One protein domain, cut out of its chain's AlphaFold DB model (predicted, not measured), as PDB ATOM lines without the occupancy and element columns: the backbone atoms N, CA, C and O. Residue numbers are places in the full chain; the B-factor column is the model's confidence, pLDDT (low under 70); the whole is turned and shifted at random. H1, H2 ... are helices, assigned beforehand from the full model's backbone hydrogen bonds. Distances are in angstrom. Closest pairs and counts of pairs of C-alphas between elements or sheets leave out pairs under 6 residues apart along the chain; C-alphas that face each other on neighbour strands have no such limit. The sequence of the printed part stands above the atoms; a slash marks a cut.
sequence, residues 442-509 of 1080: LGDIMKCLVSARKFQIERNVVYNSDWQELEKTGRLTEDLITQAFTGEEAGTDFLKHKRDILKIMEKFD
ATOM      1  N   LEU A 442      21.108 -31.466  12.602       86.56
ATOM      2  CA  LEU A 442      20.723 -30.958  11.280       86.56
ATOM      3  C   LEU A 442      19.192 -30.868  11.136       86.56
ATOM      4  O   LEU A 442      18.683 -29.886  10.596       86.56
ATOM      5  N   GLY A 443      18.468 -31.876  11.629       82.69
ATOM      6  CA  GLY A 443      17.006 -31.877  11.692       82.69
ATOM      7  C   GLY A 443      16.456 -30.710  12.517       82.69
ATOM      8  O   GLY A 443      15.540 -30.030  12.060       82.69
ATOM      9  N   ASP A 444      17.061 -30.422  13.670       83.19
ATOM     10  CA  ASP A 444      16.688 -29.312  14.553       83.19
ATOM     11  C   ASP A 444      16.959 -27.944  13.900       83.19
ATOM     12  O   ASP A 444      16.114 -27.054  13.964       83.19
ATOM     13  N   ILE A 445      18.070 -27.789  13.168       84.31
ATOM     14  CA  ILE A 445      18.351 -26.588  12.357       84.31
ATOM     15  C   ILE A 445      17.293 -26.398  11.264       84.31
ATOM     16  O   ILE A 445      16.722 -25.312  11.134       84.31
ATOM     17  N   MET A 446      17.003 -27.443  10.479       83.50
ATOM     18  CA  MET A 446      15.974 -27.382   9.433       83.50
ATOM     19  C   MET A 446      14.603 -27.058  10.036       83.50
ATOM     20  O   MET A 446      13.865 -26.234   9.501       83.50
ATOM     21  N   LYS A 447      14.282 -27.646  11.191       78.62
ATOM     22  CA  LYS A 447      13.077 -27.363  11.975       78.62
ATOM     23  C   LYS A 447      13.051 -25.899  12.436       78.62
ATOM     24  O   LYS A 447      12.013 -25.266  12.274       78.62
ATOM     25  N   CYS A 448      14.148 -25.312  12.911       76.00
ATOM     26  CA  CYS A 448      14.203 -23.887  13.273       76.00
ATOM     27  C   CYS A 448      13.910 -22.962  12.083       76.00
ATOM     28  O   CYS A 448      13.126 -22.023  12.212       76.00
ATOM     29  N   LEU A 449      14.513 -23.238  10.922       76.88
ATOM     30  CA  LEU A 449      14.386 -22.394   9.729       76.88
ATOM     31  C   LEU A 449      13.030 -22.554   9.022       76.88
ATOM     32  O   LEU A 449      12.474 -21.568   8.546       76.88
ATOM     33  N   VAL A 450      12.480 -23.772   8.976       72.38
ATOM     34  CA  VAL A 450      11.217 -24.082   8.276       72.38
ATOM     35  C   VAL A 450       9.984 -23.907   9.182       72.38
ATOM     36  O   VAL A 450       8.926 -23.518   8.705       72.38
ATOM     37  N   SER A 451      10.087 -24.122  10.499       63.94
ATOM     38  CA  SER A 451       8.926 -24.070  11.424       63.94
ATOM     39  C   SER A 451       8.798 -22.769  12.217       63.94
ATOM     40  O   SER A 451       8.047 -22.745  13.195       63.94
ATOM     41  N   ALA A 452       9.520 -21.704  11.854       56.66
ATOM     42  CA  ALA A 452       9.684 -20.499  12.680       56.66
ATOM     43  C   ALA A 452       8.367 -19.932  13.259       56.66
ATOM     44  O   ALA A 452       8.322 -19.491  14.408       56.66
ATOM     45  N   ARG A 453       7.267 -20.044  12.501       53.28
ATOM     46  CA  ARG A 453       5.913 -19.638  12.899       53.28
ATOM     47  C   ARG A 453       5.348 -20.402  14.115       53.28
ATOM     48  O   ARG A 453       4.668 -19.789  14.931       53.28
ATOM     49  N   LYS A 454       5.611 -21.710  14.271       52.38
ATOM     50  CA  LYS A 454       5.081 -22.515  15.400       52.38
ATOM     51  C   LYS A 454       5.794 -22.200  16.714       52.38
ATOM     52  O   LYS A 454       5.149 -21.876  17.706       52.38
ATOM     53  N   PHE A 455       7.127 -22.198  16.688       52.12
ATOM     54  CA  PHE A 455       7.955 -21.976  17.877       52.12
ATOM     55  C   PHE A 455       7.751 -20.616  18.555       52.12
ATOM     56  O   PHE A 455       8.039 -20.489  19.741       52.12
ATOM     57  N   GLN A 456       7.330 -19.584  17.819       48.16
ATOM     58  CA  GLN A 456       7.200 -18.234  18.377       48.16
ATOM     59  C   GLN A 456       5.830 -17.961  18.993       48.16
ATOM     60  O   GLN A 456       5.775 -17.300  20.031       48.16
ATOM     61  N   ILE A 457       4.755 -18.534  18.435       49.34
ATOM     62  CA  ILE A 457       3.430 -18.498  19.072       49.34
ATOM     63  C   ILE A 457       3.465 -19.279  20.394       49.34
ATOM     64  O   ILE A 457       2.998 -18.773  21.410       49.34
ATOM     65  N   GLU A 458       4.126 -20.442  20.431       49.59
ATOM     66  CA  GLU A 458       4.329 -21.221  21.666       49.59
ATOM     67  C   GLU A 458       5.182 -20.494  22.732       49.59
ATOM     68  O   GLU A 458       5.115 -20.838  23.912       49.59
ATOM     69  N   ARG A 459       5.981 -19.483  22.349       51.12
ATOM     70  CA  ARG A 459       6.941 -18.788  23.234       51.12
ATOM     71  C   ARG A 459       6.583 -17.335  23.579       51.12
ATOM     72  O   ARG A 459       7.370 -16.687  24.265       51.12
ATOM     73  N   ASN A 460       5.428 -16.812  23.148       47.00
ATOM     74  CA  ASN A 460       5.009 -15.413  23.373       47.00
ATOM     75  C   ASN A 460       6.057 -14.354  22.948       47.00
ATOM     76  O   ASN A 460       6.118 -13.258  23.511       47.00
ATOM     77  N   VAL A 461       6.891 -14.661  21.948       51.38
ATOM     78  CA  VAL A 461       7.806 -13.671  21.359       51.38
ATOM     79  C   VAL A 461       6.976 -12.692  20.530       51.38
ATOM     80  O   VAL A 461       6.061 -13.109  19.820       51.38
ATOM     81  N   VAL A 462       7.267 -11.389  20.622       50.03
ATOM     82  CA  VAL A 462       6.507 -10.361  19.893       50.03
ATOM     83  C   VAL A 462       6.560 -10.657  18.393       50.03
ATOM     84  O   VAL A 462       7.630 -10.645  17.783       50.03
ATOM     85  N   TYR A 463       5.393 -10.929  17.808       54.12
ATOM     86  CA  TYR A 463       5.226 -11.264  16.395       54.12
ATOM     87  C   TYR A 463       5.416 -10.008  15.528       54.12
ATOM     88  O   TYR A 463       4.460  -9.347  15.115       54.12
ATOM     89  N   ASN A 464       6.684  -9.644  15.329       60.75
ATOM     90  CA  ASN A 464       7.112  -8.443  14.615       60.75
ATOM     91  C   ASN A 464       6.749  -8.489  13.118       60.75
ATOM     92  O   ASN A 464       6.491  -9.549  12.543       60.75
ATOM     93  N   SER A 465       6.782  -7.319  12.472       63.03
ATOM     94  CA  SER A 465       6.558  -7.134  11.026       63.03
ATOM     95  C   SER A 465       7.353  -8.104  10.153       63.03
ATOM     96  O   SER A 465       6.848  -8.596   9.146       63.03
ATOM     97  N   ASP A 466       8.576  -8.399  10.569       64.56
ATOM     98  CA  ASP A 466       9.596  -9.046   9.751       64.56
ATOM     99  C   ASP A 466       9.305 -10.551   9.596       64.56
ATOM    100  O   ASP A 466       9.494 -11.123   8.524       64.56
ATOM    101  N   TRP A 467       8.703 -11.174  10.618       68.56
ATOM    102  CA  TRP A 467       8.179 -12.544  10.539       68.56
ATOM    103  C   TRP A 467       6.992 -12.647   9.569       68.56
ATOM    104  O   TRP A 467       6.867 -13.631   8.837       68.56
ATOM    105  N   GLN A 468       6.164 -11.601   9.474       67.19
ATOM    106  CA  GLN A 468       5.118 -11.530   8.449       67.19
ATOM    107  C   GLN A 468       5.678 -11.274   7.044       67.19
ATOM    108  O   GLN A 468       5.015 -11.622   6.065       67.19
ATOM    109  N   GLU A 469       6.844 -10.635   6.917       69.81
ATOM    110  CA  GLU A 469       7.532 -10.464   5.635       69.81
ATOM    111  C   GLU A 469       8.136 -11.792   5.164       69.81
ATOM    112  O   GLU A 469       7.900 -12.165   4.011       69.81
ATOM    113  N   LEU A 470       8.785 -12.554   6.057       73.00
ATOM    114  CA  LEU A 470       9.243 -13.924   5.791       73.00
ATOM    115  C   LEU A 470       8.092 -14.796   5.273       73.00
ATOM    116  O   LEU A 470       8.219 -15.398   4.211       73.00
ATOM    117  N   GLU A 471       6.933 -14.797   5.939       65.12
ATOM    118  CA  GLU A 471       5.753 -15.531   5.455       65.12
ATOM    119  C   GLU A 471       5.252 -15.069   4.071       65.12
ATOM    120  O   GLU A 471       4.653 -15.851   3.338       65.12
ATOM    121  N   LYS A 472       5.385 -13.783   3.725       67.44
ATOM    122  CA  LYS A 472       4.831 -13.218   2.477       67.44
ATOM    123  C   LYS A 472       5.792 -13.317   1.292       67.44
ATOM    124  O   LYS A 472       5.333 -13.220   0.158       67.44
ATOM    125  N   THR A 473       7.092 -13.458   1.544       69.00
ATOM    126  CA  THR A 473       8.153 -13.319   0.529       69.00
ATOM    127  C   THR A 473       9.188 -14.448   0.549       69.00
ATOM    128  O   THR A 473       9.994 -14.549  -0.371       69.00
ATOM    129  N   GLY A 474       9.214 -15.268   1.603       75.56
ATOM    130  CA  GLY A 474      10.294 -16.211   1.899       75.56
ATOM    131  C   GLY A 474      11.628 -15.563   2.272       75.56
ATOM    132  O   GLY A 474      12.606 -16.293   2.413       75.56
ATOM    133  N   ARG A 475      11.701 -14.229   2.412       80.25
ATOM    134  CA  ARG A 475      12.928 -13.491   2.743       80.25
ATOM    135  C   ARG A 475      13.308 -13.701   4.205       80.25
ATOM    136  O   ARG A 475      12.585 -13.304   5.116       80.25
ATOM    137  N   LEU A 476      14.468 -14.303   4.411       81.75
ATOM    138  CA  LEU A 476      15.063 -14.628   5.695       81.75
ATOM    139  C   LEU A 476      16.268 -13.709   5.927       81.75
ATOM    140  O   LEU A 476      17.348 -13.922   5.372       81.75
ATOM    141  N   THR A 477      16.063 -12.668   6.733       80.38
ATOM    142  CA  THR A 477      17.104 -11.695   7.087       80.38
ATOM    143  C   THR A 477      18.058 -12.250   8.146       80.38
ATOM    144  O   THR A 477      17.747 -13.203   8.872       80.38
ATOM    145  N   GLU A 478      19.235 -11.636   8.276       80.38
ATOM    146  CA  GLU A 478      20.245 -12.090   9.236       80.38
ATOM    147  C   GLU A 478      19.791 -11.971  10.711       80.38
ATOM    148  O   GLU A 478      20.173 -12.801  11.551       80.38
ATOM    149  N   ASP A 479      18.928 -11.001  11.017       77.25
ATOM    150  CA  ASP A 479      18.325 -10.824  12.343       77.25
ATOM    151  C   ASP A 479      17.304 -11.923  12.656       77.25
ATOM    152  O   ASP A 479      17.311 -12.465  13.763       77.25
ATOM    153  N   LEU A 480      16.482 -12.323  11.676       76.25
ATOM    154  CA  LEU A 480      15.524 -13.427  11.819       76.25
ATOM    155  C   LEU A 480      16.240 -14.765  12.067       76.25
ATOM    156  O   LEU A 480      15.828 -15.526  12.941       76.25
ATOM    157  N   ILE A 481      17.357 -15.023  11.372       79.94
ATOM    158  CA  ILE A 481      18.219 -16.198  11.621       79.94
ATOM    159  C   ILE A 481      18.753 -16.174  13.055       79.94
ATOM    160  O   ILE A 481      18.721 -17.183  13.758       79.94
ATOM    161  N   THR A 482      19.238 -15.014  13.501       79.88
ATOM    162  CA  THR A 482      19.801 -14.856  14.847       79.88
ATOM    163  C   THR A 482      18.727 -15.082  15.913       79.88
ATOM    164  O   THR A 482      18.956 -15.857  16.837       79.88
ATOM    165  N   GLN A 483      17.530 -14.508  15.739       75.00
ATOM    166  CA  GLN A 483      16.370 -14.725  16.612       75.00
ATOM    167  C   GLN A 483      15.943 -16.202  16.660       75.00
ATOM    168  O   GLN A 483      15.739 -16.743  17.750       75.00
ATOM    169  N   ALA A 484      15.855 -16.875  15.506       74.69
ATOM    170  CA  ALA A 484      15.523 -18.298  15.431       74.69
ATOM    171  C   ALA A 484      16.531 -19.156  16.213       74.69
ATOM    172  O   ALA A 484      16.132 -19.989  17.025       74.69
ATOM    173  N   PHE A 485      17.832 -18.905  16.036       78.69
ATOM    174  CA  PHE A 485      18.892 -19.646  16.726       78.69
ATOM    175  C   PHE A 485      19.000 -19.307  18.224       78.69
ATOM    176  O   PHE A 485      19.373 -20.181  19.001       78.69
ATOM    177  N   THR A 486      18.639 -18.091  18.660       70.81
ATOM    178  CA  THR A 486      18.542 -17.749  20.097       70.81
ATOM    179  C   THR A 486      17.335 -18.361  20.807       70.81
ATOM    180  O   THR A 486      17.308 -18.372  22.034       70.81
ATOM    181  N   GLY A 487      16.318 -18.816  20.068       59.44
ATOM    182  CA  GLY A 487      15.067 -19.293  20.659       59.44
ATOM    183  C   GLY A 487      15.132 -20.707  21.246       59.44
ATOM    184  O   GLY A 487      14.271 -21.058  22.048       59.44
ATOM    185  N   GLU A 488      16.097 -21.530  20.832       60.28
ATOM    186  CA  GLU A 488      16.235 -22.918  21.293       60.28
ATOM    187  C   GLU A 488      16.914 -23.047  22.669       60.28
ATOM    188  O   GLU A 488      17.408 -22.081  23.247       60.28
ATOM    189  N   GLU A 489      16.891 -24.262  23.222       55.28
ATOM    190  CA  GLU A 489      17.414 -24.556  24.557       55.28
ATOM    191  C   GLU A 489      18.915 -24.239  24.692       55.28
ATOM    192  O   GLU A 489      19.703 -24.363  23.749       55.28
ATOM    193  N   ALA A 490      19.331 -23.855  25.901       49.00
ATOM    194  CA  ALA A 490      20.730 -23.564  26.195       49.00
ATOM    195  C   ALA A 490      21.611 -24.810  25.956       49.00
ATOM    196  O   ALA A 490      21.467 -25.816  26.648       49.00
ATOM    197  N   GLY A 491      22.539 -24.725  24.994       55.50
ATOM    198  CA  GLY A 491      23.441 -25.825  24.613       55.50
ATOM    199  C   GLY A 491      23.257 -26.378  23.191       55.50
ATOM    200  O   GLY A 491      23.671 -27.506  22.909       55.50
ATOM    201  N   THR A 492      22.625 -25.638  22.275       65.44
ATOM    202  CA  THR A 492      22.552 -25.995  20.840       65.44
ATOM    203  C   THR A 492      23.746 -25.530  20.003       65.44
ATOM    204  O   THR A 492      23.959 -26.080  18.925       65.44
ATOM    205  N   ASP A 493      24.525 -24.548  20.474       73.06
ATOM    206  CA  ASP A 493      25.697 -23.946  19.807       73.06
ATOM    207  C   ASP A 493      25.465 -23.405  18.373       73.06
ATOM    208  O   ASP A 493      26.417 -23.040  17.678       73.06
ATOM    209  N   PHE A 494      24.209 -23.249  17.930       81.44
ATOM    210  CA  PHE A 494      23.876 -22.792  16.572       81.44
ATOM    211  C   PHE A 494      24.519 -21.444  16.204       81.44
ATOM    212  O   PHE A 494      25.022 -21.273  15.096       81.44
ATOM    213  N   LEU A 495      24.561 -20.484  17.136       80.25
ATOM    214  CA  LEU A 495      25.167 -19.168  16.893       80.25
ATOM    215  C   LEU A 495      26.685 -19.237  16.670       80.25
ATOM    216  O   LEU A 495      27.210 -18.484  15.852       80.25
ATOM    217  N   LYS A 496      27.382 -20.154  17.355       83.12
ATOM    218  CA  LYS A 496      28.833 -20.358  17.221       83.12
ATOM    219  C   LYS A 496      29.194 -20.840  15.813       83.12
ATOM    220  O   LYS A 496      30.186 -20.392  15.251       83.12
ATOM    221  N   HIS A 497      28.351 -21.694  15.234       83.31
ATOM    222  CA  HIS A 497      28.546 -22.303  13.914       83.31
ATOM    223  C   HIS A 497      27.665 -21.679  12.810       83.31
ATOM    224  O   HIS A 497      27.526 -22.250  11.730       83.31
ATOM    225  N   LYS A 498      27.084 -20.487  13.047       84.94
ATOM    226  CA  LYS A 498      26.092 -19.831  12.167       84.94
ATOM    227  C   LYS A 498      26.504 -19.801  10.692       84.94
ATOM    228  O   LYS A 498      25.690 -20.101   9.825       84.94
ATOM    229  N   ARG A 499      27.759 -19.438  10.398       85.38
ATOM    230  CA  ARG A 499      28.263 -19.304   9.018       85.38
ATOM    231  C   ARG A 499      28.256 -20.637   8.276       85.38
ATOM    232  O   ARG A 499      27.825 -20.691   7.129       85.38
ATOM    233  N   ASP A 500      28.695 -21.701   8.932       86.12
ATOM    234  CA  ASP A 500      28.862 -23.011   8.303       86.12
ATOM    235  C   ASP A 500      27.534 -23.766   8.236       86.12
ATOM    236  O   ASP A 500      27.248 -24.419   7.235       86.12
ATOM    237  N   ILE A 501      26.650 -23.550   9.218       87.62
ATOM    238  CA  ILE A 501      25.242 -23.956   9.146       87.62
ATOM    239  C   ILE A 501      24.566 -23.367   7.900       87.62
ATOM    240  O   ILE A 501      23.915 -24.107   7.166       87.62
ATOM    241  N   LEU A 502      24.725 -22.066   7.628       87.88
ATOM    242  CA  LEU A 502      24.105 -21.434   6.456       87.88
ATOM    243  C   LEU A 502      24.644 -22.020   5.142       87.88
ATOM    244  O   LEU A 502      23.841 -22.404   4.295       87.88
ATOM    245  N   LYS A 503      25.966 -22.220   5.012       87.38
ATOM    246  CA  LYS A 503      26.559 -22.932   3.860       87.38
ATOM    247  C   LYS A 503      25.965 -24.341   3.687       87.38
ATOM    248  O   LYS A 503      25.662 -24.748   2.569       87.38
ATOM    249  N   ILE A 504      25.773 -25.091   4.776       87.56
ATOM    250  CA  ILE A 504      25.166 -26.434   4.746       87.56
ATOM    251  C   ILE A 504      23.690 -26.374   4.319       87.56
ATOM    252  O   ILE A 504      23.252 -27.190   3.510       87.56
ATOM    253  N   MET A 505      22.923 -25.396   4.803       87.50
ATOM    254  CA  MET A 505      21.532 -25.184   4.384       87.50
ATOM    255  C   MET A 505      21.420 -24.799   2.904       87.50
ATOM    256  O   MET A 505      20.493 -25.250   2.231       87.50
ATOM    257  N   GLU A 506      22.385 -24.038   2.375       88.44
ATOM    258  CA  GLU A 506      22.507 -23.790   0.936       88.44
ATOM    259  C   GLU A 506      22.877 -25.062   0.162       88.44
ATOM    260  O   GLU A 506      22.341 -25.290  -0.919       88.44
ATOM    261  N   LYS A 507      23.735 -25.941   0.703       86.19
ATOM    262  CA  LYS A 507      24.061 -27.237   0.073       86.19
ATOM    263  C   LYS A 507      22.874 -28.202   0.026       86.19
ATOM    264  O   LYS A 507      22.814 -29.006  -0.900       86.19
ATOM    265  N   PHE A 508      21.941 -28.128   0.971       82.81
ATOM    266  CA  PHE A 508      20.678 -28.877   0.913       82.81
ATOM    267  C   PHE A 508      19.567 -28.152   0.132       82.81
ATOM    268  O   PHE A 508      18.442 -28.648   0.094       82.81
ATOM    269  N   ASP A 509      19.868 -26.989  -0.464       86.56
ATOM    270  CA  ASP A 509      18.931 -26.141  -1.212       86.56
ATOM    271  C   ASP A 509      17.660 -25.768  -0.400       86.56
ATOM    272  O   ASP A 509      16.598 -25.473  -0.951       86.56
TER     273      ASP A 509
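AT A GLANCE: This is residues 442 to 509 of the 1080 residues of an uncharacterized protein of Mytilus coruscus (UniProt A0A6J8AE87). Five short helices form a cluster with few contacts: H4 and H1 meet steeply in the middle, with H5 to one side and H2 and H3 to the other. The 68 printed residues hold H1 to H5 in chain order, all helix, with no named strand. The whole is compact, with a radius of gyration of the C-alphas of 11.7 A and spans of 28 by 27 by 18 A.

IN THESE COORDINATES: H5, the longest, is residues 498 to 507, 14.3 A, ending at C-alpha 507 (24.061, -27.237, 0.073). H1 is 442 to 450, 12.1 A, beginning at C-alpha 442 (20.723, -30.958, 11.280); H4 is 478 to 486, 12.4 A; H2 is 452 to 457; H3 is 465 to 473, 12.3 A.

HOW THE PARTS SIT: H5 is close to but not clearly touching H1, about perpendicular at 87 degrees; their closest C-alphas, Met 446 and Met 505, are 7.8 A apart. H1 and H4 touch, closest C-alphas Cys 448 and Ala 484 at 6.1 A, at a steep tilt of 53 degrees, opposite ways. H3 and H5 are apart. Every O i to N i+4 pair is within hydrogen-bond range in H1, H3, H4 and H5; H2 has 0 of 2, and 1 of 3 O i to N i+3 pairs.

THE WHOLE: The printed part has no cut; the link H4 to H5 is long. Residues 451 to 469, 471 to 473 and 487 to 492 have pLDDT under 70.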